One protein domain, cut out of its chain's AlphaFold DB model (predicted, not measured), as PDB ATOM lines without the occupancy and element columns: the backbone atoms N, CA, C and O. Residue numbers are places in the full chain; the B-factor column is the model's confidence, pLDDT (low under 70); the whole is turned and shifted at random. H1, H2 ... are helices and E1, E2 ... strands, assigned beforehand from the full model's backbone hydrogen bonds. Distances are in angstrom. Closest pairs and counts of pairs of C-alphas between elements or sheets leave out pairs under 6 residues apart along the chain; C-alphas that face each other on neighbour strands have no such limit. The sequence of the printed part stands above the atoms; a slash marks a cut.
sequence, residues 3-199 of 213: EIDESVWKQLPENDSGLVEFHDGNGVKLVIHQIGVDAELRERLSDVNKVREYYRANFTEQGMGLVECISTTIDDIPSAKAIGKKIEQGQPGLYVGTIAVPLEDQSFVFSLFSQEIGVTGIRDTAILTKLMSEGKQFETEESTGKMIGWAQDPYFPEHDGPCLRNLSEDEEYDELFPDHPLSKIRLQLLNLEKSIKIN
ATOM      1  N   GLU A   3     181.548 148.574 179.122       84.19
ATOM      2  CA  GLU A   3     182.193 147.271 178.985       84.19
ATOM      3  C   GLU A   3     181.291 146.199 179.608       84.19
ATOM      4  O   GLU A   3     180.710 146.411 180.680       84.19
ATOM      5  N   ILE A   4     181.161 145.065 178.917       85.75
ATOM      6  CA  ILE A   4     180.445 143.872 179.381       85.75
ATOM      7  C   ILE A   4     181.373 142.657 179.315       85.75
ATOM      8  O   ILE A   4     182.331 142.643 178.545       85.75
ATOM      9  N   ASP A   5     181.086 141.626 180.111       89.44
ATOM     10  CA  ASP A   5     181.873 140.393 180.109       89.44
ATOM     11  C   ASP A   5     181.635 139.579 178.825       89.44
ATOM     12  O   ASP A   5     180.663 138.829 178.705       89.44
ATOM     13  N   GLU A   6     182.552 139.710 177.866       87.81
ATOM     14  CA  GLU A   6     182.515 138.996 176.587       87.81
ATOM     15  C   GLU A   6     182.705 137.477 176.721       87.81
ATOM     16  O   GLU A   6     182.493 136.743 175.752       87.81
ATOM     17  N   SER A   7     183.109 136.956 177.887       89.88
ATOM     18  CA  SER A   7     183.126 135.506 178.117       89.88
ATOM     19  C   SER A   7     181.710 134.934 178.246       89.88
ATOM     20  O   SER A   7     181.479 133.803 177.814       89.88
ATOM     21  N   VAL A   8     180.769 135.746 178.739       92.62
ATOM     22  CA  VAL A   8     179.345 135.417 178.886       92.62
ATOM     23  C   VAL A   8     178.556 135.901 177.675       92.62
ATOM     24  O   VAL A   8     177.839 135.125 177.050       92.62
ATOM     25  N   TRP A   9     178.705 137.177 177.321       94.81
ATOM     26  CA  TRP A   9     177.880 137.831 176.311       94.81
ATOM     27  C   TRP A   9     178.546 137.790 174.945       94.81
ATOM     28  O   TRP A   9     179.579 138.416 174.711       94.81
ATOM     29  N   LYS A  10     177.932 137.067 174.010       94.25
ATOM     30  CA  LYS A  10     178.364 137.031 172.611       94.25
ATOM     31  C   LYS A  10     177.486 137.945 171.783       94.25
ATOM     32  O   LYS A  10     176.265 137.841 171.844       94.25
ATOM     33  N   GLN A  11     178.109 138.844 171.029       92.88
ATOM     34  CA  GLN A  11     177.386 139.761 170.160       92.88
ATOM     35  C   GLN A  11     176.720 138.983 169.017       92.88
ATOM     36  O   GLN A  11     177.353 138.141 168.374       92.88
ATOM     37  N   LEU A  12     175.444 139.261 168.774       88.19
ATOM     38  CA  LEU A  12     174.729 138.769 167.604       88.19
ATOM     39  C   LEU A  12     175.137 139.571 166.358       88.19
ATOM     40  O   LEU A  12     175.568 140.721 166.475       88.19
ATOM     41  N   PRO A  13     175.004 138.989 165.153       85.31
ATOM     42  CA  PRO A  13     175.192 139.734 163.917       85.31
ATOM     43  C   PRO A  13     174.320 140.988 163.899       85.31
ATOM     44  O   PRO A  13     173.188 140.969 164.387       85.31
ATOM     45  N   GLU A  14     174.852 142.059 163.316       80.19
ATOM     46  CA  GLU A  14     174.108 143.299 163.131       80.19
ATOM     47  C   GLU A  14     172.800 143.018 162.381       80.19
ATOM     48  O   GLU A  14     172.764 142.238 161.424       80.19
ATOM     49  N   ASN A  15     171.715 143.616 162.860       74.88
ATOM     50  CA  ASN A  15     170.390 143.471 162.278       74.88
ATOM     51  C   ASN A  15     169.900 144.826 161.746       74.88
ATOM     52  O   ASN A  15     170.465 145.878 162.047       74.88
ATOM     53  N   ASP A  16     168.805 144.811 160.987       73.88
ATOM     54  CA  ASP A  16     168.246 146.022 160.369       73.88
ATOM     55  C   ASP A  16     167.742 147.062 161.392       73.88
ATOM     56  O   ASP A  16     167.411 148.186 161.015       73.88
ATOM     57  N   SER A  17     167.674 146.715 162.685       69.25
ATOM     58  CA  SER A  17     167.265 147.646 163.744       69.25
ATOM     59  C   SER A  17     168.386 148.595 164.182       69.25
ATOM     60  O   SER A  17     168.110 149.586 164.856       69.25
ATOM     61  N   GLY A  18     169.642 148.301 163.821       71.06
ATOM     62  CA  GLY A  18     170.817 149.056 164.272       71.06
ATOM     63  C   GLY A  18     171.100 148.929 165.775       71.06
ATOM     64  O   GLY A  18     171.957 149.641 166.300       71.06
ATOM     65  N   LEU A  19     170.384 148.048 166.484       79.19
ATOM     66  CA  LEU A  19     170.633 147.744 167.888       79.19
ATOM     67  C   LEU A  19     171.750 146.711 168.015       79.19
ATOM     68  O   LEU A  19     171.804 145.722 167.283       79.19
ATOM     69  N   VAL A  20     172.624 146.928 168.995       84.88
ATOM     70  CA  VAL A  20     173.648 145.951 169.361       84.88
ATOM     71  C   VAL A  20     173.034 144.959 170.341       84.88
ATOM     72  O   VAL A  20     172.701 145.309 171.477       84.88
ATOM     73  N   GLU A  21     172.882 143.720 169.886       91.44
ATOM     74  CA  GLU A  21     172.322 142.625 170.671       91.44
ATOM     75  C   GLU A  21     173.404 141.616 171.060       91.44
ATOM     76  O   GLU A  21     174.336 141.344 170.302       91.44
ATOM     77  N   PHE A  22     173.243 141.013 172.232       94.56
ATOM     78  CA  PHE A  22     174.099 139.960 172.758       94.56
ATOM     79  C   PHE A  22     173.254 138.779 173.237       94.56
ATOM     80  O   PHE A  22     172.060 138.918 173.508       94.56
ATOM     81  N   HIS A  23     173.870 137.612 173.393       95.25
ATOM     82  CA  HIS A  23     173.239 136.445 174.003       95.25
ATOM     83  C   HIS A  23     174.208 135.697 174.922       95.25
ATOM     84  O   HIS A  23     175.416 135.699 174.687       95.25
ATOM     85  N   ASP A  24     173.664 135.037 175.944       95.50
ATOM     86  CA  ASP A  24     174.435 134.246 176.918       95.50
ATOM     87  C   ASP A  24     174.586 132.762 176.529       95.50
ATOM     88  O   ASP A  24     175.213 131.977 177.235       95.50
ATOM     89  N   GLY A  25     173.956 132.352 175.421       93.81
ATOM     90  CA  GLY A  25     173.905 130.958 174.963       93.81
ATOM     91  C   GLY A  25     172.905 130.061 175.705       93.81
ATOM     92  O   GLY A  25     172.658 128.949 175.247       93.81
ATOM     93  N   ASN A  26     172.271 130.544 176.776       93.00
ATOM     94  CA  ASN A  26     171.332 129.798 177.624       93.00
ATOM     95  C   ASN A  26     169.883 130.305 177.517       93.00
ATOM     96  O   ASN A  26     169.010 129.899 178.291       93.00
ATOM     97  N   GLY A  27     169.602 131.148 176.522       93.62
ATOM     98  CA  GLY A  27     168.260 131.651 176.225       93.62
ATOM     99  C   GLY A  27     167.961 133.026 176.819       93.62
ATOM    100  O   GLY A  27     166.788 133.397 176.899       93.62
ATOM    101  N   VAL A  28     168.990 133.781 177.218       97.38
ATOM    102  CA  VAL A  28     168.866 135.202 177.555       97.38
ATOM    103  C   VAL A  28     169.523 136.043 176.470       97.38
ATOM    104  O   VAL A  28     170.683 135.836 176.104       97.38
ATOM    105  N   LYS A  29     168.771 137.015 175.953       96.62
ATOM    106  CA  LYS A  29     169.292 138.071 175.082       96.62
ATOM    107  C   LYS A  29     169.512 139.333 175.896       96.62
ATOM    108  O   LYS A  29     168.690 139.630 176.751       96.62
ATOM    109  N   LEU A  30     170.569 140.078 175.607       96.56
ATOM    110  CA  LEU A  30     170.858 141.387 176.183       96.56
ATOM    111  C   LEU A  30     170.873 142.429 175.067       96.56
ATOM    112  O   LEU A  30     171.522 142.236 174.044       96.56
ATOM    113  N   VAL A  31     170.203 143.550 175.292       94.56
ATOM    114  CA  VAL A  31     170.262 144.738 174.441       94.56
ATOM    115  C   VAL A  31     170.700 145.911 175.302       94.56
ATOM    116  O   VAL A  31     170.179 146.109 176.401       94.56
ATOM    117  N   ILE A  32     171.674 146.678 174.820       92.31
ATOM    118  CA  ILE A  32     172.180 147.857 175.526       92.31
ATOM    119  C   ILE A  32     171.670 149.094 174.802       92.31
ATOM    120  O   ILE A  32     172.050 149.368 173.666       92.31
ATOM    121  N   HIS A  33     170.818 149.856 175.474       90.44
ATOM    122  CA  HIS A  33     170.276 151.101 174.958       90.44
ATOM    123  C   HIS A  33     171.065 152.275 175.533       90.44
ATOM    124  O   HIS A  33     171.139 152.443 176.750       90.44
ATOM    125  N   GLN A  34     171.617 153.110 174.656       90.31
ATOM    126  CA  GLN A  34     172.059 154.454 175.013       90.31
ATOM    127  C   GLN A  34     170.923 155.419 174.683       90.31
ATOM    128  O   GLN A  34     170.565 155.595 173.520       90.31
ATOM    129  N   ILE A  35     170.344 156.018 175.715       89.88
ATOM    130  CA  ILE A  35     169.225 156.950 175.590       89.88
ATOM    131  C   ILE A  35     169.630 158.334 176.102       89.88
ATOM    132  O   ILE A  35     170.710 158.525 176.667       89.88
ATOM    133  N   GLY A  36     168.753 159.315 175.895       91.31
ATOM    134  CA  GLY A  36     168.916 160.646 176.471       91.31
ATOM    135  C   GLY A  36     168.867 160.653 178.005       91.31
ATOM    136  O   GLY A  36     168.912 159.624 178.682       91.31
ATOM    137  N   VAL A  37     168.778 161.851 178.574       93.12
ATOM    138  CA  VAL A  37     168.651 162.021 180.025       93.12
ATOM    139  C   VAL A  37     167.313 161.452 180.499       93.12
ATOM    140  O   VAL A  37     166.264 161.913 180.058       93.12
ATOM    141  N   ASP A  38     167.356 160.510 181.439       94.81
ATOM    142  CA  ASP A  38     166.182 160.037 182.173       94.81
ATOM    143  C   ASP A  38     166.109 160.769 183.519       94.81
ATOM    144  O   ASP A  38     166.497 160.269 184.581       94.81
ATOM    145  N   ALA A  39     165.689 162.035 183.452       94.25
ATOM    146  CA  ALA A  39     165.570 162.884 184.634       94.25
ATOM    147  C   ALA A  39     164.516 162.339 185.604       94.25
ATOM    148  O   ALA A  39     164.700 162.428 186.818       94.25
ATOM    149  N   GLU A  40     163.455 161.734 185.070       95.50
ATOM    150  CA  GLU A  40     162.360 161.204 185.867       95.50
ATOM    151  C   GLU A  40     162.812 160.059 186.765       95.50
ATOM    152  O   GLU A  40     162.564 160.106 187.975       95.50
ATOM    153  N   LEU A  41     163.503 159.057 186.217       96.25
ATOM    154  CA  LEU A  41     164.047 157.980 187.034       96.25
ATOM    155  C   LEU A  41     165.063 158.533 188.034       96.25
ATOM    156  O   LEU A  41     164.978 158.227 189.225       96.25
ATOM    157  N   ARG A  42     165.985 159.395 187.583       95.06
ATOM    158  CA  ARG A  42     167.061 159.944 188.425       95.06
ATOM    159  C   ARG A  42     166.538 160.654 189.673       95.06
ATOM    160  O   ARG A  42     167.079 160.457 190.757       95.06
ATOM    161  N   GLU A  43     165.479 161.449 189.541       95.81
ATOM    162  CA  GLU A  43     164.851 162.167 190.661       95.81
ATOM    163  C   GLU A  43     164.151 161.239 191.667       95.81
ATOM    164  O   GLU A  43     163.906 161.634 192.809       95.81
ATOM    165  N   ARG A  44     163.838 160.002 191.263       97.38
ATOM    166  CA  ARG A  44     163.109 159.014 192.072       97.38
ATOM    167  C   ARG A  44     164.019 158.004 192.767       97.38
ATOM    168  O   ARG A  44     163.567 157.375 193.713       97.38
ATOM    169  N   LEU A  45     165.285 157.868 192.363       96.44
ATOM    170  CA  LEU A  45     166.202 156.826 192.861       96.44
ATOM    171  C   LEU A  45     166.440 156.823 194.379       96.44
ATOM    172  O   LEU A  45     166.806 155.789 194.936       96.44
ATOM    173  N   SER A  46     166.220 157.953 195.051       95.44
ATOM    174  CA  SER A  46     166.309 158.064 196.512       95.44
ATOM    175  C   SER A  46     165.114 157.453 197.258       95.44
ATOM    176  O   SER A  46     165.174 157.313 198.478       95.44
ATOM    177  N   ASP A  47     164.048 157.076 196.549       97.25
ATOM    178  CA  ASP A  47     162.820 156.507 197.100       97.25
ATOM    179  C   ASP A  47     162.365 155.305 196.259       97.25
ATOM    180  O   ASP A  47     161.784 155.442 195.181       97.25
ATOM    181  N   VAL A  48     162.602 154.099 196.781       96.88
ATOM    182  CA  VAL A  48     162.285 152.845 196.082       96.88
ATOM    183  C   VAL A  48     160.805 152.729 195.700       96.88
ATOM    184  O   VAL A  48     160.485 152.104 194.691       96.88
ATOM    185  N   ASN A  49     159.884 153.348 196.446       97.94
ATOM    186  CA  ASN A  49     158.462 153.295 196.104       97.94
ATOM    187  C   ASN A  49     158.163 154.130 194.858       97.94
ATOM    188  O   ASN A  49     157.452 153.659 193.972       97.94
ATOM    189  N   LYS A  50     158.800 155.296 194.712       98.06
ATOM    190  CA  LYS A  50     158.700 156.099 193.484       98.06
ATOM    191  C   LYS A  50     159.355 155.413 192.288       98.06
ATOM    192  O   LYS A  50     158.853 155.527 191.172       98.06
ATOM    193  N   VAL A  51     160.450 154.680 192.500       98.38
ATOM    194  CA  VAL A  51     161.063 153.848 191.446       98.38
ATOM    195  C   VAL A  51     160.099 152.739 191.009       98.38
ATOM    196  O   VAL A  51     159.906 152.522 189.813       98.38
ATOM    197  N   ARG A  52     159.425 152.071 191.954       98.44
ATOM    198  CA  ARG A  52     158.400 151.054 191.656       98.44
ATOM    199  C   ARG A  52     157.213 151.632 190.895       98.44
ATOM    200  O   ARG A  52     156.760 151.007 189.943       98.44
ATOM    201  N   GLU A  53     156.728 152.810 191.277       98.06
ATOM    202  CA  GLU A  53     155.680 153.530 190.540       98.06
ATOM    203  C   GLU A  53     156.106 153.841 189.103       98.06
ATOM    204  O   GLU A  53     155.357 153.541 188.175       98.06
ATOM    205  N   TYR A  54     157.323 154.362 188.915       97.94
ATOM    206  CA  TYR A  54     157.893 154.633 187.595       97.94
ATOM    207  C   TYR A  54     157.931 153.368 186.724       97.94
ATOM    208  O   TYR A  54     157.419 153.373 185.605       97.94
ATOM    209  N   TYR A  55     158.478 152.258 187.226       98.31
ATOM    210  CA  TYR A  55     158.555 151.022 186.438       98.31
ATOM    211  C   TYR A  55     157.190 150.381 186.197       98.31
ATOM    212  O   TYR A  55     156.944 149.881 185.102       98.31
ATOM    213  N   ARG A  56     156.281 150.427 187.176       98.12
ATOM    214  CA  ARG A  56     154.911 149.931 187.005       98.12
ATOM    215  C   ARG A  56     154.183 150.678 185.893       98.12
ATOM    216  O   ARG A  56     153.554 150.028 185.063       98.12
ATOM    217  N   ALA A  57     154.288 152.009 185.857       97.00
ATOM    218  CA  ALA A  57     153.672 152.826 184.814       97.00
ATOM    219  C   ALA A  57     154.249 152.483 183.430       97.00
ATOM    220  O   ALA A  57     153.502 152.087 182.537       97.00
ATOM    221  N   ASN A  58     155.578 152.508 183.289       96.06
ATOM    222  CA  ASN A  58     156.256 152.222 182.020       96.06
ATOM    223  C   ASN A  58     156.014 150.795 181.501       96.06
ATOM    224  O   ASN A  58     155.887 150.585 180.295       96.06
ATOM    225  N   PHE A  59     155.955 149.793 182.385       97.38
ATOM    226  CA  PHE A  59     155.599 148.429 181.990       97.38
ATOM    227  C   PHE A  59     154.123 148.319 181.615       97.38
ATOM    228  O   PHE A  59     153.812 147.724 180.584       97.38
ATOM    229  N   THR A  60     153.222 148.951 182.368       96.44
ATOM    230  CA  THR A  60     151.790 148.968 182.037       96.44
ATOM    231  C   THR A  60     151.538 149.552 180.647       96.44
ATOM    232  O   THR A  60     150.793 148.957 179.868       96.44
ATOM    233  N   GLU A  61     152.207 150.652 180.291       95.56
ATOM    234  CA  GLU A  61     152.122 151.265 178.955       95.56
ATOM    235  C   GLU A  61     152.550 150.314 177.824       95.56
ATOM    236  O   GLU A  61     152.049 150.404 176.704       95.56
ATOM    237  N   GLN A  62     153.426 149.353 178.123       93.31
ATOM    238  CA  GLN A  62     153.897 148.327 177.189       93.31
ATOM    239  C   GLN A  62     153.072 147.029 177.245       93.31
ATOM    240  O   GLN A  62     153.420 146.035 176.599       93.31
ATOM    241  N   GLY A  63     151.974 147.011 178.009       95.69
ATOM    242  CA  GLY A  63     151.147 145.822 178.221       95.69
ATOM    243  C   GLY A  63     151.807 144.774 179.122       95.69
ATOM    244  O   GLY A  63     151.519 143.587 178.995       95.69
ATOM    245  N   MET A  64     152.714 145.196 180.005       97.12
ATOM    246  CA  MET A  64     153.484 144.339 180.901       97.12
ATOM    247  C   MET A  64     153.119 144.543 182.374       97.12
ATOM    248  O   MET A  64     152.746 145.634 182.796       97.12
ATOM    249  N   GLY A  65     153.266 143.482 183.162       97.56
ATOM    250  CA  GLY A  65     153.102 143.482 184.614       97.56
ATOM    251  C   GLY A  65     154.439 143.566 185.335       97.56
ATOM    252  O   GLY A  65     155.411 142.943 184.903       97.56
ATOM    253  N   LEU A  66     154.497 144.303 186.446       98.31
ATOM    254  CA  LEU A  66     155.691 144.377 187.286       98.31
ATOM    255  C   LEU A  66     155.854 143.089 188.112       98.31
ATOM    256  O   LEU A  66     154.951 142.700 188.847       98.31
ATOM    257  N   VAL A  67     157.021 142.453 188.016       98.44
ATOM    258  CA  VAL A  67     157.383 141.247 188.783       98.44
ATOM    259  C   VAL A  67     158.318 141.589 189.937       98.44
ATOM    260  O   VAL A  67     158.179 141.051 191.033       98.44
ATOM    261  N   GLU A  68     159.276 142.483 189.705       98.31
ATOM    262  CA  GLU A  68     160.281 142.855 190.698       98.31
ATOM    263  C   GLU A  68     160.820 144.254 190.403       98.31
ATOM    264  O   GLU A  68     160.959 144.626 189.240       98.31
ATOM    265  N   CYS A  69     161.124 145.042 191.433       98.31
ATOM    266  CA  CYS A  69     161.808 146.322 191.287       98.31
ATOM    267  C   CYS A  69     162.544 146.715 192.571       98.31
ATOM    268  O   CYS A  69     161.949 146.801 193.656       98.31
ATOM    269  N   ILE A  70     163.844 146.973 192.417       96.62
ATOM    270  CA  ILE A  70     164.761 147.369 193.481       96.62
ATOM    271  C   ILE A  70     165.647 148.540 193.034       96.62
ATOM    272  O   ILE A  70     166.028 148.646 191.867       96.62
ATOM    273  N   SER A  71     166.020 149.397 193.984       95.62
ATOM    274  CA  SER A  71     167.122 150.347 193.801       95.62
ATOM    275  C   SER A  71     168.455 149.634 194.039       95.62
ATOM    276  O   SER A  71     168.561 148.808 194.944       95.62
ATOM    277  N   THR A  72     169.472 149.966 193.248       95.25
ATOM    278  CA  THR A  72     170.834 149.432 193.378       95.25
ATOM    279  C   THR A  72     171.875 150.503 193.023       95.25
ATOM    280  O   THR A  72     171.538 151.674 192.828       95.25
ATOM    281  N   THR A  73     173.146 150.128 192.941       94.38
ATOM    282  CA  THR A  73     174.223 150.944 192.389       94.38
ATOM    283  C   THR A  73     174.985 150.170 191.320       94.38
ATOM    284  O   THR A  73     175.240 148.977 191.456       94.38
ATOM    285  N   ILE A  74     175.371 150.858 190.248       93.06
ATOM    286  CA  ILE A  74     176.258 150.328 189.209       93.06
ATOM    287  C   ILE A  74     177.472 151.239 189.157       93.06
ATOM    288  O   ILE A  74     177.331 152.409 188.819       93.06
ATOM    289  N   ASP A  75     178.648 150.719 189.509       88.31
ATOM    290  CA  ASP A  75     179.888 151.512 189.543       88.31
ATOM    291  C   ASP A  75     179.721 152.804 190.384       88.31
ATOM    292  O   ASP A  75     179.989 153.914 189.930       88.31
ATOM    293  N   ASP A  76     179.163 152.646 191.593       89.06
ATOM    294  CA  ASP A  76     178.788 153.706 192.549       89.06
ATOM    295  C   ASP A  76     177.730 154.719 192.067       89.06
ATOM    296  O   ASP A  76     177.400 155.673 192.777       89.06
ATOM    297  N   ILE A  77     177.127 154.501 190.897       92.81
ATOM    298  CA  ILE A  77     176.044 155.336 190.381       92.81
ATOM    299  C   ILE A  77     174.699 154.777 190.858       92.81
ATOM    300  O   ILE A  77     174.381 153.624 190.538       92.81
ATOM    301  N   PRO A  78     173.870 155.570 191.568       96.19
ATOM    302  CA  PRO A  78     172.497 155.196 191.887       96.19
ATOM    303  C   PRO A  78     171.753 154.732 190.635       96.19
ATOM    304  O   PRO A  78     171.739 155.418 189.616       96.19
ATOM    305  N   SER A  79     171.174 153.544 190.711       97.38
ATOM    306  CA  SER A  79     170.600 152.827 189.576       97.38
ATOM    307  C   SER A  79     169.362 152.055 190.024       97.38
ATOM    308  O   SER A  79     169.076 151.936 191.218       97.38
ATOM    309  N   ALA A  80     168.616 151.511 189.073       98.12
ATOM    310  CA  ALA A  80     167.466 150.669 189.369       98.12
ATOM    311  C   ALA A  80     167.507 149.383 188.552       98.12
ATOM    312  O   ALA A  80     167.980 149.369 187.414       98.12
ATOM    313  N   LYS A  81     166.987 148.311 189.148       98.19
ATOM    314  CA  LYS A  81     166.761 147.029 188.491       98.19
ATOM    315  C   LYS A  81     165.287 146.683 188.591       98.19
ATOM    316  O   LYS A  81     164.715 146.748 189.677       98.19
ATOM    317  N   ALA A  82     164.688 146.286 187.478       98.62
ATOM    318  CA  ALA A  82     163.294 145.868 187.451       98.62
ATOM    319  C   ALA A  82     163.075 144.711 186.486       98.62
ATOM    320  O   ALA A  82     163.732 144.624 185.450       98.62
ATOM    321  N   ILE A  83     162.126 143.845 186.820       98.81
ATOM    322  CA  ILE A  83     161.673 142.745 185.981       98.81
ATOM    323  C   ILE A  83     160.194 142.955 185.692       98.81
ATOM    324  O   ILE A  83     159.389 143.111 186.612       98.81
ATOM    325  N   GLY A  84     159.846 142.949 184.414       98.31
ATOM    326  CA  GLY A  84     158.474 142.909 183.937       98.31
ATOM    327  C   GLY A  84     158.182 141.585 183.247       98.31
ATOM    328  O   GLY A  84     159.093 140.907 182.764       98.31
ATOM    329  N   LYS A  85     156.903 141.234 183.152       97.31
ATOM    330  CA  LYS A  85     156.443 140.116 182.327       97.31
ATOM    331  C   LYS A  85     155.371 140.546 181.345       97.31
ATOM    332  O   LYS A  85     154.626 141.488 181.604       97.31
ATOM    333  N   LYS A  86     155.279 139.823 180.237       95.12
ATOM    334  CA  LYS A  86     154.236 139.972 179.232       95.12
ATOM    335  C   LYS A  86     153.608 138.620 178.951       95.12
ATOM    336  O   LYS A  86     154.316 137.636 178.735       95.12
ATOM    337  N   ILE A  87     152.283 138.595 178.925       91.44
ATOM    338  CA  ILE A  87     151.498 137.429 178.534       91.44
ATOM    339  C   ILE A  87     150.595 137.876 177.390       91.44
ATOM    340  O   ILE A  87     149.752 138.751 177.568       91.44
ATOM    341  N   GLU A  88     150.783 137.285 176.215       87.50
ATOM    342  CA  GLU A  88     149.954 137.532 175.038       87.50
ATOM    343  C   GLU A  88     149.346 136.221 174.553       87.50
ATOM    344  O   GLU A  88     149.981 135.164 174.578       87.50
ATOM    345  N   GLN A  89     148.095 136.275 174.100       82.81
ATOM    346  CA  GLN A  89     147.390 135.080 173.660       82.81
ATOM    347  C   GLN A  89     148.113 134.422 172.476       82.81
ATOM    348  O   GLN A  89     148.333 135.039 171.437       82.81
ATOM    349  N   GLY A  90     148.450 133.139 172.630       82.38
ATOM    350  CA  GLY A  90     149.138 132.362 171.597       82.38
ATOM    351  C   GLY A  90     150.637 132.648 171.472       82.38
ATOM    352  O   GLY A  90     151.264 132.090 170.576       82.38
ATOM    353  N   GLN A  91     151.209 133.473 172.353       86.00
ATOM    354  CA  GLN A  91     152.651 133.695 172.456       86.00
ATOM    355  C   GLN A  91     153.194 133.081 173.754       86.00
ATOM    356  O   GLN A  91     152.478 133.039 174.759       86.00
ATOM    357  N   PRO A  92     154.453 132.611 173.772       86.69
ATOM    358  CA  PRO A  92     155.104 132.227 175.017       86.69
ATOM    359  C   PRO A  92     155.207 133.411 175.984       86.69
ATOM    360  O   PRO A  92     155.388 134.554 175.557       86.69
ATOM    361  N   GLY A  93     155.141 133.136 177.289       91.00
ATOM    362  CA  GLY A  93     155.378 134.156 178.309       91.00
ATOM    363  C   GLY A  93     156.770 134.769 178.148       91.00
ATOM    364  O   GLY A  93     157.760 134.045 178.009       91.00
ATOM    365  N   LEU A  94     156.842 136.100 178.158       95.25
ATOM    366  CA  LEU A  94     158.082 136.866 178.040       95.25
ATOM    367  C   LEU A  94     158.398 137.532 179.374       95.25
ATOM    368  O   LEU A  94     157.555 138.227 179.932       95.25
ATOM    369  N   TYR A  95     159.640 137.399 179.827       98.00
ATOM    370  CA  TYR A  95     160.186 138.191 180.923       98.00
ATOM    371  C   TYR A  95     161.235 139.156 180.387       98.00
ATOM    372  O   TYR A  95     162.076 138.785 179.560       98.00
ATOM    373  N   VAL A  96     161.184 140.391 180.883       98.38
ATOM    374  CA  VAL A  96     162.152 141.440 180.571       98.38
ATOM    375  C   VAL A  96     162.776 141.928 181.865       98.38
ATOM    376  O   VAL A  96     162.092 142.492 182.716       98.38
ATOM    377  N   GLY A  97     164.076 141.705 182.014       98.56
ATOM    378  CA  GLY A  97     164.888 142.294 183.070       98.56
ATOM    379  C   GLY A  97     165.507 143.602 182.602       98.56
ATOM    380  O   GLY A  97     165.888 143.719 181.443       98.56
ATOM    381  N   THR A  98     165.646 144.580 183.485       98.25
ATOM    382  CA  THR A  98     166.287 145.860 183.171       98.25
ATOM    383  C   THR A  98     167.268 146.253 184.264       98.25
ATOM    384  O   THR A  98     166.976 146.065 185.441       98.25
ATOM    385  N   ILE A  99     168.408 146.826 183.875       98.12
ATOM    386  CA  ILE A  99     169.251 147.662 184.739       98.12
ATOM    387  C   ILE A  99     169.318 149.035 184.081       98.12
ATOM    388  O   ILE A  99     169.811 149.153 182.959       98.12
ATOM    389  N   ALA A 100     168.818 150.064 184.757       97.44
ATOM    390  CA  ALA A 100     168.882 151.440 184.283       97.44
ATOM    391  C   ALA A 100     169.903 152.234 185.092       97.44
ATOM    392  O   ALA A 100     169.851 152.266 186.325       97.44
ATOM    393  N   VAL A 101     170.801 152.905 184.373       96.50
ATOM    394  CA  VAL A 101     171.852 153.756 184.929       96.50
ATOM    395  C   VAL A 101     171.666 155.181 184.402       96.50
ATOM    396  O   VAL A 101     172.164 155.510 183.315       96.50
ATOM    397  N   PRO A 102     170.898 156.026 185.116       95.06
ATOM    398  CA  PRO A 102     170.571 157.374 184.669       95.06
ATOM    399  C   PRO A 102     171.675 158.363 185.052       95.06
ATOM    400  O   PRO A 102     171.886 158.680 186.224       95.06
ATOM    401  N   LEU A 103     172.391 158.877 184.053       92.62
ATOM    402  CA  LEU A 103     173.472 159.847 184.239       92.62
ATOM    403  C   LEU A 103     172.952 161.257 183.938       92.62
ATOM    404  O   LEU A 103     171.825 161.452 183.489       92.62
ATOM    405  N   GLU A 104     173.756 162.276 184.231       90.62
ATOM    406  CA  GLU A 104     173.304 163.668 184.105       90.62
ATOM    407  C   GLU A 104     173.067 164.114 182.655       90.62
ATOM    408  O   GLU A 104     172.284 165.030 182.410       90.62
ATOM    409  N   ASP A 105     173.775 163.504 181.707       89.31
ATOM    410  CA  ASP A 105     173.837 163.896 180.299       89.31
ATOM    411  C   ASP A 105     173.256 162.852 179.334       89.31
ATOM    412  O   ASP A 105     172.940 163.181 178.192       89.31
ATOM    413  N   GLN A 106     173.090 161.615 179.794       92.12
ATOM    414  CA  GLN A 106     172.553 160.478 179.049       92.12
ATOM    415  C   GLN A 106     172.203 159.353 180.021       92.12
ATOM    416  O   GLN A 106     172.620 159.387 181.175       92.12
ATOM    417  N   SER A 107     171.522 158.314 179.558       92.75
ATOM    418  CA  SER A 107     171.263 157.132 180.384       92.75
ATOM    419  C   SER A 107     171.554 155.867 179.606       92.75
ATOM    420  O   SER A 107     171.506 155.848 178.373       92.75
ATOM    421  N   PHE A 108     171.852 154.806 180.339       93.88
ATOM    422  CA  PHE A 108     172.016 153.484 179.762       93.88
ATOM    423  C   PHE A 108     170.994 152.534 180.354       93.88
ATOM    424  O   PHE A 108     170.790 152.521 181.567       93.88
ATOM    425  N   VAL A 109     170.368 151.737 179.495       95.62
ATOM    426  CA  VAL A 109     169.437 150.688 179.907       95.62
ATOM    427  C   VAL A 109     169.920 149.371 179.329       95.62
ATOM    428  O   VAL A 109     170.049 149.221 178.116       95.62
ATOM    429  N   PHE A 110     170.197 148.423 180.213       96.44
ATOM    430  CA  PHE A 110     170.534 147.053 179.863       96.44
ATOM    431  C   PHE A 110     169.257 146.230 179.957       96.44
ATOM    432  O   PHE A 110     168.769 145.991 181.060       96.44
ATOM    433  N   SER A 111     168.712 145.825 178.814       97.56
ATOM    434  CA  SER A 111     167.460 145.076 178.717       97.56
ATOM    435  C   SER A 111     167.760 143.610 178.431       97.56
ATOM    436  O   SER A 111     168.358 143.287 177.407       97.56
ATOM    437  N   LEU A 112     167.354 142.720 179.332       98.31
ATOM    438  CA  LEU A 112     167.499 141.279 179.196       98.31
ATOM    439  C   LEU A 112     166.149 140.665 178.839       98.31
ATOM    440  O   LEU A 112     165.151 140.979 179.478       98.31
ATOM    441  N   PHE A 113     166.119 139.753 177.874       97.25
ATOM    442  CA  PHE A 113     164.899 139.106 177.396       97.25
ATOM    443  C   PHE A 113     165.036 137.592 177.476       97.25
ATOM    444  O   PHE A 113     166.029 137.030 177.007       97.25
ATOM    445  N   SER A 114     164.018 136.928 178.018       97.06
ATOM    446  CA  SER A 114     163.905 135.472 177.978       97.06
ATOM    447  C   SER A 114     162.438 135.062 177.892       97.06
ATOM    448  O   SER A 114     161.570 135.679 178.511       97.06
ATOM    449  N   GLN A 115     162.157 134.033 177.099       94.50
ATOM    450  CA  GLN A 115     160.810 133.524 176.849       94.50
ATOM    451  C   GLN A 115     160.726 132.062 177.247       94.50
ATOM    452  O   GLN A 115     161.725 131.344 177.175       94.50
ATOM    453  N   GLU A 116     159.541 131.607 177.645       84.50
ATOM    454  CA  GLU A 116     159.325 130.179 177.870       84.50
ATOM    455  C   GLU A 116     159.523 129.419 176.552       84.50
ATOM    456  O   GLU A 116     158.971 129.782 175.514       84.50
ATOM    457  N   ILE A 117     160.326 128.357 176.580       81.31
ATOM    458  CA  ILE A 117     160.588 127.510 175.413       81.31
ATOM    459  C   ILE A 117     160.066 126.109 175.722       81.31
ATOM    460  O   ILE A 117     160.360 125.544 176.773       81.31
ATOM    461  N   GLY A 118     159.324 125.524 174.781       79.62
ATOM    462  CA  GLY A 118     158.767 124.182 174.929       79.62
ATOM    463  C   GLY A 118     157.431 124.186 175.669       79.62
ATOM    464  O   GLY A 118     156.516 124.912 175.289       79.62
ATOM    465  N   VAL A 119     157.293 123.326 176.680       76.19
ATOM    466  CA  VAL A 119     156.057 123.217 177.466       76.19
ATOM    467  C   VAL A 119     155.991 124.382 178.456       76.19
ATOM    468  O   VAL A 119     156.774 124.447 179.402       76.19
ATOM    469  N   THR A 120     155.059 125.301 178.216       83.31
ATOM    470  CA  THR A 120     154.828 126.506 179.021       83.31
ATOM    471  C   THR A 120     154.061 126.196 180.308       83.31
ATOM    472  O   THR A 120     153.361 125.185 180.402       83.31
ATOM    473  N   GLY A 121     154.196 127.049 181.330       87.19
ATOM    474  CA  GLY A 121     153.386 126.959 182.554       87.19
ATOM    475  C   GLY A 121     153.716 125.794 183.500       87.19
ATOM    476  O   GLY A 121     152.967 125.549 184.449       87.19
ATOM    477  N   ILE A 122     154.829 125.075 183.285       91.56
ATOM    478  CA  ILE A 122     155.279 123.998 184.192       91.56
ATOM    479  C   ILE A 122     155.516 124.548 185.600       91.56
ATOM    480  O   ILE A 122     155.046 123.956 186.572       91.56
ATOM    481  N   ARG A 123     156.223 125.683 185.705       94.94
ATOM    482  CA  ARG A 123     156.520 126.333 186.987       94.94
ATOM    483  C   ARG A 123     155.232 126.702 187.719       94.94
ATOM    484  O   ARG A 123     155.048 126.303 188.865       94.94
ATOM    485  N   ASP A 124     154.317 127.376 187.032       94.44
ATOM    486  CA  ASP A 124     153.026 127.783 187.592       94.44
ATOM    487  C   ASP A 124     152.213 126.582 188.082       94.44
ATOM    488  O   ASP A 124     151.766 126.565 189.226       94.44
ATOM    489  N   THR A 125     152.096 125.537 187.260       95.00
ATOM    490  CA  THR A 125     151.344 124.318 187.598       95.00
ATOM    491  C   THR A 125     151.941 123.593 188.803       95.00
ATOM    492  O   THR A 125     151.212 123.165 189.703       95.00
ATOM    493  N   ALA A 126     153.266 123.450 188.839       97.06
ATOM    494  CA  ALA A 126     153.963 122.765 189.919       97.06
ATOM    495  C   ALA A 126     153.827 123.519 191.250       97.06
ATOM    496  O   ALA A 126     153.500 122.902 192.265       97.06
ATOM    497  N   ILE A 127     154.010 124.844 191.244       97.94
ATOM    498  CA  ILE A 127     153.875 125.655 192.461       97.94
ATOM    499  C   ILE A 127     152.422 125.738 192.921       97.94
ATOM    500  O   ILE A 127     152.159 125.583 194.112       97.94
ATOM    501  N   LEU A 128     151.467 125.891 192.003       96.69
ATOM    502  CA  LEU A 128     150.046 125.852 192.341       96.69
ATOM    503  C   LEU A 128     149.682 124.525 193.027       96.69
ATOM    504  O   LEU A 128     149.088 124.526 194.105       96.69
ATOM    505  N   THR A 129     150.115 123.397 192.454       96.38
ATOM    506  CA  THR A 129     149.878 122.056 193.016       96.38
ATOM    507  C   THR A 129     150.515 121.902 194.397       96.38
ATOM    508  O   THR A 129     149.868 121.400 195.319       96.38
ATOM    509  N   LYS A 130     151.760 122.370 194.565       97.31
ATOM    510  CA  LYS A 130     152.462 122.364 195.855       97.31
ATOM    511  C   LYS A 130     151.672 123.141 196.907       97.31
ATOM    512  O   LYS A 130     151.346 122.578 197.950       97.31
ATOM    513  N   LEU A 131     151.309 124.392 196.623       97.06
ATOM    514  CA  LEU A 131     150.607 125.252 197.576       97.06
ATOM    515  C   LEU A 131     149.232 124.688 197.957       97.06
ATOM    516  O   LEU A 131     148.868 124.703 199.131       97.06
ATOM    517  N   MET A 132     148.497 124.122 196.996       95.56
ATOM    518  CA  MET A 132     147.233 123.434 197.278       95.56
ATOM    519  C   MET A 132     147.431 122.205 198.173       95.56
ATOM    520  O   MET A 132     146.647 121.986 199.096       95.56
ATOM    521  N   SER A 133     148.496 121.426 197.954       96.69
ATOM    522  CA  SER A 133     148.825 120.272 198.807       96.69
ATOM    523  C   SER A 133     149.225 120.669 200.233       96.69
ATOM    524  O   SER A 133     149.006 119.907 201.171       96.69
ATOM    525  N   GLU A 134     149.741 121.888 200.409       96.81
ATOM    526  CA  GLU A 134     150.083 122.492 201.704       96.81
ATOM    527  C   GLU A 134     148.880 123.172 202.381       96.81
ATOM    528  O   GLU A 134     149.012 123.760 203.454       96.81
ATOM    529  N   GLY A 135     147.691 123.069 201.783       95.38
ATOM    530  CA  GLY A 135     146.438 123.569 202.344       95.38
ATOM    531  C   GLY A 135     146.085 124.999 201.941       95.38
ATOM    532  O   GLY A 135     145.084 125.524 202.433       95.38
ATOM    533  N   LYS A 136     146.846 125.637 201.040       94.56
ATOM    534  CA  LYS A 136     146.461 126.936 200.478       94.56
ATOM    535  C   LYS A 136     145.247 126.753 199.574       94.56
ATOM    536  O   LYS A 136     145.266 125.961 198.634       94.56
ATOM    537  N   GLN A 137     144.187 127.492 199.868       90.88
ATOM    538  CA  GLN A 137     142.973 127.496 199.065       90.88
ATOM    539  C   GLN A 137     142.982 128.709 198.149       90.88
ATOM    540  O   GLN A 137     143.380 129.800 198.556       90.88
ATOM    541  N   PHE A 138     142.539 128.496 196.917       91.69
ATOM    542  CA  PHE A 138     142.372 129.551 195.939       91.69
ATOM    543  C   PHE A 138     140.919 129.571 195.490       91.69
ATOM    544  O   PHE A 138     140.387 128.560 195.027       91.69
ATOM    545  N   GLU A 139     140.279 130.720 195.643       90.12
ATOM    546  CA  GLU A 139     138.948 130.945 195.098       90.12
ATOM    547  C   GLU A 139     139.061 131.272 193.610       90.12
ATOM    548  O   GLU A 139     140.089 131.752 193.134       90.12
ATOM    549  N   THR A 140     138.007 130.992 192.852       91.00
ATOM    550  CA  THR A 140     137.927 131.367 191.439       91.00
ATOM    551  C   THR A 140     136.772 132.335 191.271       91.00
ATOM    552  O   THR A 140     135.653 132.039 191.682       91.00
ATOM    553  N   GLU A 141     137.039 133.491 190.675       88.44
ATOM    554  CA  GLU A 141     136.004 134.463 190.349       88.44
ATOM    555  C   GLU A 141     135.100 133.897 189.244       88.44
ATOM    556  O   GLU A 141     135.563 133.619 188.137       88.44
ATOM    557  N   GLU A 142     133.806 133.723 189.530       86.19
ATOM    558  CA  GLU A 142     132.864 133.040 188.627       86.19
ATOM    559  C   GLU A 142     132.738 133.704 187.248       86.19
ATOM    560  O   GLU A 142     132.526 133.024 186.246       86.19
ATOM    561  N   SER A 143     132.866 135.031 187.179       86.00
ATOM    562  CA  SER A 143     132.660 135.806 185.950       86.00
ATOM    563  C   SER A 143     133.864 135.797 185.008       86.00
ATOM    564  O   SER A 143     133.685 135.896 183.794       86.00
ATOM    565  N   THR A 144     135.084 135.690 185.540       82.44
ATOM    566  CA  THR A 144     136.329 135.811 184.759       82.44
ATOM    567  C   THR A 144     137.159 134.532 184.742       82.44
ATOM    568  O   THR A 144     138.059 134.401 183.912       82.44
ATOM    569  N   GLY A 145     136.894 133.594 185.656       83.50
ATOM    570  CA  GLY A 145     137.735 132.422 185.886       83.50
ATOM    571  C   GLY A 145     139.089 132.752 186.524       83.50
ATOM    572  O   GLY A 145     139.947 131.873 186.600       83.50
ATOM    573  N   LYS A 146     139.318 133.999 186.966       85.06
ATOM    574  CA  LYS A 146     140.570 134.395 187.621       85.06
ATOM    575  C   LYS A 146     140.679 133.751 189.000       85.06
ATOM    576  O   LYS A 146     139.727 133.735 189.775       85.06
ATOM    577  N   MET A 147     141.874 133.269 189.319       90.56
ATOM    578  CA  MET A 147     142.181 132.690 190.620       90.56
ATOM    579  C   MET A 147     142.535 133.794 191.627       90.56
ATOM    580  O   MET A 147     143.562 134.465 191.496       90.56
ATOM    581  N   ILE A 148     141.687 133.989 192.633       90.06
ATOM    582  CA  ILE A 148     141.852 135.017 193.664       90.06
ATOM    583  C   ILE A 148     143.037 134.642 194.559       90.06
ATOM    584  O   ILE A 148     143.137 133.520 195.054       90.06
ATOM    585  N   GLY A 149     143.957 135.590 194.755       90.19
ATOM    586  CA  GLY A 149     145.159 135.402 195.572       90.19
ATOM    587  C   GLY A 149     146.300 134.639 194.886       90.19
ATOM    588  O   GLY A 149     147.331 134.420 195.521       90.19
ATOM    589  N   TRP A 150     146.147 134.242 193.615       95.12
ATOM    590  CA  TRP A 150     147.234 133.652 192.821       95.12
ATOM    591  C   TRP A 150     148.160 134.702 192.205       95.12
ATOM    592  O   TRP A 150     149.372 134.491 192.162       95.12
ATOM    593  N   ALA A 151     147.592 135.814 191.733       95.00
ATOM    594  CA  ALA A 151     148.328 136.876 191.066       95.00
ATOM    595  C   ALA A 151     147.975 138.256 191.635       95.00
ATOM    596  O   ALA A 151     146.800 138.547 191.860       95.00
ATOM    597  N   GLN A 152     148.987 139.091 191.868       95.56
ATOM    598  CA  GLN A 152     148.856 140.442 192.424       95.56
ATOM    599  C   GLN A 152     150.080 141.301 192.070       95.56
ATOM    600  O   GLN A 152     151.152 140.766 191.799       95.56
ATOM    601  N   ASP A 153     149.961 142.631 192.069       97.19
ATOM    602  CA  ASP A 153     151.151 143.488 192.023       97.19
ATOM    603  C   ASP A 153     152.000 143.309 193.301       97.19
ATOM    604  O   ASP A 153     151.460 143.360 194.408       97.19
ATOM    605  N   PRO A 154     153.329 143.131 193.186       96.81
ATOM    606  CA  PRO A 154     154.189 142.814 194.328       96.81
ATOM    607  C   PRO A 154     154.311 143.923 195.380       96.81
ATOM    608  O   PRO A 154     154.756 143.650 196.494       96.81
ATOM    609  N   TYR A 155     153.986 145.173 195.040       97.19
ATOM    610  CA  TYR A 155     154.227 146.326 195.914       97.19
ATOM    611  C   TYR A 155     153.006 147.227 196.105       97.19
ATOM    612  O   TYR A 155     153.046 148.109 196.960       97.19
ATOM    613  N   PHE A 156     151.949 147.043 195.317       96.56
ATOM    614  CA  PHE A 156     150.701 147.783 195.439       96.56
ATOM    615  C   PHE A 156     149.501 146.850 195.205       96.56
ATOM    616  O   PHE A 156     148.996 146.783 194.086       96.56
ATOM    617  N   PRO A 157     149.064 146.109 196.243       94.19
ATOM    618  CA  PRO A 157     148.030 145.072 196.180       94.19
ATOM    619  C   PRO A 157     146.742 145.428 195.428       94.19
ATOM    620  O   PRO A 157     146.105 144.542 194.857       94.19
ATOM    621  N   GLU A 158     146.355 146.701 195.445       93.25
ATOM    622  CA  GLU A 158     145.146 147.243 194.822       93.25
ATOM    623  C   GLU A 158     145.312 147.555 193.326       93.25
ATOM    624  O   GLU A 158     144.338 147.912 192.660       93.25
ATOM    625  N   HIS A 159     146.527 147.456 192.786       94.06
ATOM    626  CA  HIS A 159     146.782 147.666 191.369       94.06
ATOM    627  C   HIS A 159     146.226 146.514 190.532       94.06
ATOM    628  O   HIS A 159     146.595 145.355 190.727       94.06
ATOM    629  N   ASP A 160     145.413 146.866 189.539       90.69
ATOM    630  CA  ASP A 160     145.079 145.988 188.424       90.69
ATOM    631  C   ASP A 160     145.827 146.468 187.177       90.69
ATOM    632  O   ASP A 160     145.879 147.667 186.881       90.69
ATOM    633  N   GLY A 161     146.440 145.525 186.471       90.25
ATOM    634  CA  GLY A 161     147.358 145.781 185.368       90.25
ATOM    635  C   GLY A 161     147.179 144.757 184.248       90.25
ATOM    636  O   GLY A 161     146.436 143.786 184.402       90.25
ATOM    637  N   PRO A 162     147.860 144.932 183.103       91.00
ATOM    638  CA  PRO A 162     147.695 144.056 181.938       91.00
ATOM    639  C   PRO A 162     148.042 142.593 182.251       91.00
ATOM    640  O   PRO A 162     147.444 141.671 181.700       91.00
ATOM    641  N   CYS A 163     148.980 142.378 183.172       92.12
ATOM    642  CA  CYS A 163     149.152 141.128 183.898       92.12
ATOM    643  C   CYS A 163     149.743 141.421 185.286       92.12
ATOM    644  O   CYS A 163     150.316 142.485 185.512       92.12
ATOM    645  N   LEU A 164     149.584 140.485 186.221       95.62
ATOM    646  CA  LEU A 164     150.012 140.622 187.617       95.62
ATOM    647  C   LEU A 164     150.989 139.511 187.973       95.62
ATOM    648  O   LEU A 164     150.927 138.438 187.376       95.62
ATOM    649  N   ARG A 165     151.875 139.745 188.940       96.94
ATOM    650  CA  ARG A 165     152.863 138.760 189.382       96.94
ATOM    651  C   ARG A 165     152.186 137.563 190.053       96.94
ATOM    652  O   ARG A 165     151.358 137.754 190.934       96.94
ATOM    653  N   ASN A 166     152.553 136.346 189.665       96.38
ATOM    654  CA  ASN A 166     152.048 135.097 190.231       96.38
ATOM    655  C   ASN A 166     152.860 134.710 191.476       96.38
ATOM    656  O   ASN A 166     154.045 135.022 191.574       96.38
ATOM    657  N   LEU A 167     152.269 133.945 192.393       97.06
ATOM    658  CA  LEU A 167     153.005 133.365 193.528       97.06
ATOM    659  C   LEU A 167     154.156 132.447 193.088       97.06
ATOM    660  O   LEU A 167     155.194 132.383 193.734       97.06
ATOM    661  N   SER A 168     154.005 131.762 191.955       97.12
ATOM    662  CA  SER A 168     155.070 130.950 191.360       97.12
ATOM    663  C   SER A 168     156.325 131.748 191.012       97.12
ATOM    664  O   SER A 168     157.393 131.156 190.878       97.12
ATOM    665  N   GLU A 169     156.233 133.071 190.891       97.88
ATOM    666  CA  GLU A 169     157.332 133.965 190.518       97.88
ATOM    667  C   GLU A 169     158.152 134.447 191.726       97.88
ATOM    668  O   GLU A 169     159.074 135.257 191.570       97.88
ATOM    669  N   ASP A 170     157.867 133.940 192.930       97.56
ATOM    670  CA  ASP A 170     158.737 134.121 194.094       97.56
ATOM    671  C   ASP A 170     160.143 133.554 193.830       97.56
ATOM    672  O   ASP A 170     160.316 132.517 193.182       97.56
ATOM    673  N   GLU A 171     161.161 134.288 194.292       97.69
ATOM    674  CA  GLU A 171     162.584 133.973 194.083       97.69
ATOM    675  C   GLU A 171     162.981 132.632 194.714       97.69
ATOM    676  O   GLU A 171     163.814 131.917 194.163       97.69
ATOM    677  N   GLU A 172     162.309 132.218 195.795       97.50
ATOM    678  CA  GLU A 172     162.548 130.930 196.466       97.50
ATOM    679  C   GLU A 172     162.379 129.707 195.546       97.50
ATOM    680  O   GLU A 172     162.924 128.640 195.822       97.50
ATOM    681  N   TYR A 173     161.648 129.850 194.437       98.00
ATOM    682  CA  TYR A 173     161.431 128.768 193.480       98.00
ATOM    683  C   TYR A 173     162.479 128.721 192.366       98.00
ATOM    684  O   TYR A 173     162.471 127.779 191.577       98.00
ATOM    685  N   ASP A 174     163.389 129.690 192.272       98.06
ATOM    686  CA  ASP A 174     164.324 129.759 191.147       98.06
ATOM    687  C   ASP A 174     165.289 128.567 191.095       98.06
ATOM    688  O   ASP A 174     165.559 128.056 190.010       98.06
ATOM    689  N   GLU A 175     165.724 128.046 192.246       97.38
ATOM    690  CA  GLU A 175     166.571 126.842 192.307       97.38
ATOM    691  C   GLU A 175     165.858 125.575 191.812       97.38
ATOM    692  O   GLU A 175     166.500 124.666 191.287       97.38
ATOM    693  N   LEU A 176     164.529 125.508 191.951       97.25
ATOM    694  CA  LEU A 176     163.722 124.380 191.472       97.25
ATOM    695  C   LEU A 176     163.449 124.462 189.966       97.25
ATOM    696  O   LEU A 176     163.186 123.440 189.331       97.25
ATOM    697  N   PHE A 177     163.516 125.666 189.394       96.56
ATOM    698  CA  PHE A 177     163.242 125.929 187.984       96.56
ATOM    699  C   PHE A 177     164.373 126.736 187.331       96.56
ATOM    700  O   PHE A 177     164.104 127.784 186.744       96.56
ATOM    701  N   PRO A 178     165.630 126.255 187.358       95.88
ATOM    702  CA  PRO A 178     166.779 127.025 186.873       95.88
ATOM    703  C   PRO A 178     166.676 127.363 185.379       95.88
ATOM    704  O   PRO A 178     167.212 128.372 184.924       95.88
ATOM    705  N   ASP A 179     165.947 126.543 184.615       94.56
ATOM    706  CA  ASP A 179     165.723 126.759 183.190       94.56
ATOM    707  C   ASP A 179     164.573 127.724 182.862       94.56
ATOM    708  O   ASP A 179     164.415 128.120 181.702       94.56
ATOM    709  N   HIS A 180     163.779 128.119 183.859       96.31
ATOM    710  CA  HIS A 180     162.654 129.024 183.665       96.31
ATOM    711  C   HIS A 180     163.145 130.441 183.310       96.31
ATOM    712  O   HIS A 180     164.114 130.921 183.907       96.31
ATOM    713  N   PRO A 181     162.466 131.158 182.393       97.06
ATOM    714  CA  PRO A 181     162.910 132.472 181.926       97.06
ATOM    715  C   PRO A 181     163.156 133.481 183.048       97.06
ATOM    716  O   PRO A 181     164.179 134.158 183.043       97.06
ATOM    717  N   LEU A 182     162.267 133.550 184.048       97.88
ATOM    718  CA  LEU A 182     162.439 134.452 185.193       97.88
ATOM    719  C   LEU A 182     163.709 134.146 186.000       97.88
ATOM    720  O   LEU A 182     164.436 135.069 186.363       97.88
ATOM    721  N   SER A 183     164.004 132.864 186.240       98.25
ATOM    722  CA  SER A 183     165.186 132.435 186.998       98.25
ATOM    723  C   SER A 183     166.468 132.787 186.248       98.25
ATOM    724  O   SER A 183     167.404 133.333 186.832       98.25
ATOM    725  N   LYS A 184     166.474 132.586 184.923       98.06
ATOM    726  CA  LYS A 184     167.573 133.020 184.048       98.06
ATOM    727  C   LYS A 184     167.759 134.532 184.066       98.06
ATOM    728  O   LYS A 184     168.887 135.001 184.193       98.06
ATOM    729  N   ILE A 185     166.671 135.299 183.977       98.38
ATOM    730  CA  ILE A 185     166.717 136.766 184.031       98.38
ATOM    731  C   ILE A 185     167.301 137.246 185.361       98.38
ATOM    732  O   ILE A 185     168.220 138.063 185.343       98.38
ATOM    733  N   ARG A 186     166.839 136.729 186.505       98.38
ATOM    734  CA  ARG A 186     167.382 137.100 187.825       98.38
ATOM    735  C   ARG A 186     168.866 136.784 187.952       98.38
ATOM    736  O   ARG A 186     169.640 137.658 188.349       98.38
ATOM    737  N   LEU A 187     169.272 135.578 187.549       97.81
ATOM    738  CA  LEU A 187     170.677 135.171 187.551       97.81
ATOM    739  C   LEU A 187     171.530 136.109 186.690       97.81
ATOM    740  O   LEU A 187     172.563 136.602 187.144       97.81
ATOM    741  N   GLN A 188     171.095 136.390 185.461       97.75
ATOM    742  CA  GLN A 188     171.877 137.225 184.555       97.75
ATOM    743  C   GLN A 188     171.871 138.699 184.941       97.75
ATOM    744  O   GLN A 188     172.891 139.356 184.765       97.75
ATOM    745  N   LEU A 189     170.798 139.220 185.536       97.62
ATOM    746  CA  LEU A 189     170.813 140.560 186.117       97.62
ATOM    747  C   LEU A 189     171.837 140.661 187.253       97.62
ATOM    748  O   LEU A 189     172.598 141.622 187.290       97.62
ATOM    749  N   LEU A 190     171.891 139.666 188.147       96.19
ATOM    750  CA  LEU A 190     172.871 139.622 189.236       96.19
ATOM    751  C   LEU A 190     174.314 139.562 188.712       96.19
ATOM    752  O   LEU A 190     175.204 140.205 189.271       96.19
ATOM    753  N   ASN A 191     174.561 138.779 187.663       95.56
ATOM    754  CA  ASN A 191     175.882 138.684 187.040       95.56
ATOM    755  C   ASN A 191     176.256 139.989 186.334       95.56
ATOM    756  O   ASN A 191     177.355 140.507 186.532       95.56
ATOM    757  N   LEU A 192     175.324 140.541 185.556       94.50
ATOM    758  CA  LEU A 192     175.538 141.755 184.783       94.50
ATOM    759  C   LEU A 192     175.807 142.956 185.696       94.50
ATOM    760  O   LEU A 192     176.758 143.696 185.457       94.50
ATOM    761  N   GLU A 193     175.048 143.095 186.784       94.38
ATOM    762  CA  GLU A 193     175.245 144.106 187.832       94.38
ATOM    763  C   GLU A 193     176.684 144.118 188.375       94.38
ATOM    764  O   GLU A 193     177.262 145.183 188.583       94.38
ATOM    765  N   LYS A 194     177.305 142.943 188.532       92.44
ATOM    766  CA  LYS A 194     178.693 142.811 189.005       92.44
ATOM    767  C   LYS A 194     179.732 143.100 187.922       92.44
ATOM    768  O   LYS A 194     180.863 143.463 188.253       92.44
ATOM    769  N   SER A 195     179.383 142.901 186.650       91.12
ATOM    770  CA  SER A 195     180.323 143.001 185.529       91.12
ATOM    771  C   SER A 195     180.303 144.345 184.806       91.12
ATOM    772  O   SER A 195     181.312 144.697 184.201       91.12
ATOM    773  N   ILE A 196     179.189 145.092 184.837       90.69
ATOM    774  CA  ILE A 196     179.090 146.377 184.131       90.69
ATOM    775  C   ILE A 196     180.160 147.333 184.661       90.69
ATOM    776  O   ILE A 196     180.270 147.571 185.867       90.69
ATOM    777  N   LYS A 197     180.909 147.934 183.736       88.25
ATOM    778  CA  LYS A 197     181.789 149.072 184.009       88.25
ATOM    779  C   LYS A 197     181.355 150.273 183.194       88.25
ATOM    780  O   LYS A 197     181.125 150.171 181.985       88.25
ATOM    781  N   ILE A 198     181.248 151.420 183.862       85.38
ATOM    782  CA  ILE A 198     180.828 152.666 183.231       85.38
ATOM    783  C   ILE A 198     182.031 153.583 183.177       85.38
ATOM    784  O   ILE A 198     182.343 154.329 184.100       85.38
ATOM    785  N   ASN A 199     182.702 153.582 182.031       79.88
ATOM    786  CA  ASN A 199     183.827 154.474 181.847       79.88
ATOM    787  C   ASN A 199     183.326 155.916 181.635       79.88
ATOM    788  O   ASN A 199     182.808 156.267 180.563       79.88
TER     789      ASN A 199
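Overview. This is residues 3 to 199 of the 213 residues of an uncharacterized protein of Aliikangiella marina (UniProt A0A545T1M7). A twisted sheet of six strands is sandwiched between helices: H4 packs along one face, and H2 with the short H1 packs on the other. Away from this layered body lies H3, and the long unnamed stretch of residues 134 to 180 loops outward past Glu 142 before it folds back to H4. The sheet's order is E1 E2 E6 E5 E4 E3, all antiparallel, and the order along the chain is E1 E2 H1 H2 E3 E4 E5 E6 H3 H4. The printed part has 197 residues with four named helices and six named strands; the class is mixed, helices and strands, with under half of the residues in named elements. The whole is compact, with a radius of gyration of the C-alphas of 17.5 A and spans of 53 by 36 by 30 A.

Arrangement. Look first at E3, residues 65 to 74, E4, residues 77 to 86, E5, residues 94 to 102, and E6, residues 107 to 115: they form a meander, each strand the antiparallel neighbour of the one before. Find N 70 and O 81, 2.9 A apart, between E3 and E4; N 98 and O 82, 2.7 A, between E5 and E4; and N 97 and O 112, 2.8 A, between E6 and E5. E2, residues 29 to 35, is the neighbour of E6, with N 31 and O 111 at 2.8 A, and E1, residues 21 to 23, is an edge strand beside E2, with N 22 and O 30 at 2.8 A. H4, residues 181 to 195, is on the sheet at a height of 7.6 A, along the strands, at 16 degrees to E5 on the local plane; its closest C-alphas to E5 are those of Ile 185 and Gly 97, 5.9 A. On the opposite face H2, residues 48 to 61, is over E4 and E3, slantwise to the strands; the C-alphas of Arg 56 and Leu 66, its closest to E3, are 5.6 A apart. H1, residues 39 to 44, is on the same face as H2 and touches it at a steep tilt of 46 degrees, with Arg 44 and Lys 50 the closest C-alphas at 5.5 A. H3, residues 122 to 133, is not on the sheet and touches no helix. In H2 and H3 every O i to N i+4 pair is within hydrogen-bond range; in H4 10 of 11 are, and in H1 1 of 2.

Along the chain. Find C-alpha 21 at (172.322, 142.625, 170.671), where E1 begins. E3 is 24.6 A long and bends by 60 degrees at residue 71; E4 is 28.9 A, E5 24.9 A and E6 26.1 A. H2 is 20.0 A long and H3 16.4 A. From C-alpha 181 at (162.910, 132.472, 181.926), H4 runs 20.7 A to C-alpha 195 at (180.323, 143.001, 185.529).

Size, cuts and confidence. The C-alphas of Glu 142 and Asn 199, the two farthest apart, are 55.7 A apart. The link from H3 to H4, with 47 residues, is long. The printed part has no cut, and its mean pLDDT is 93.3; residue 17 is under 70.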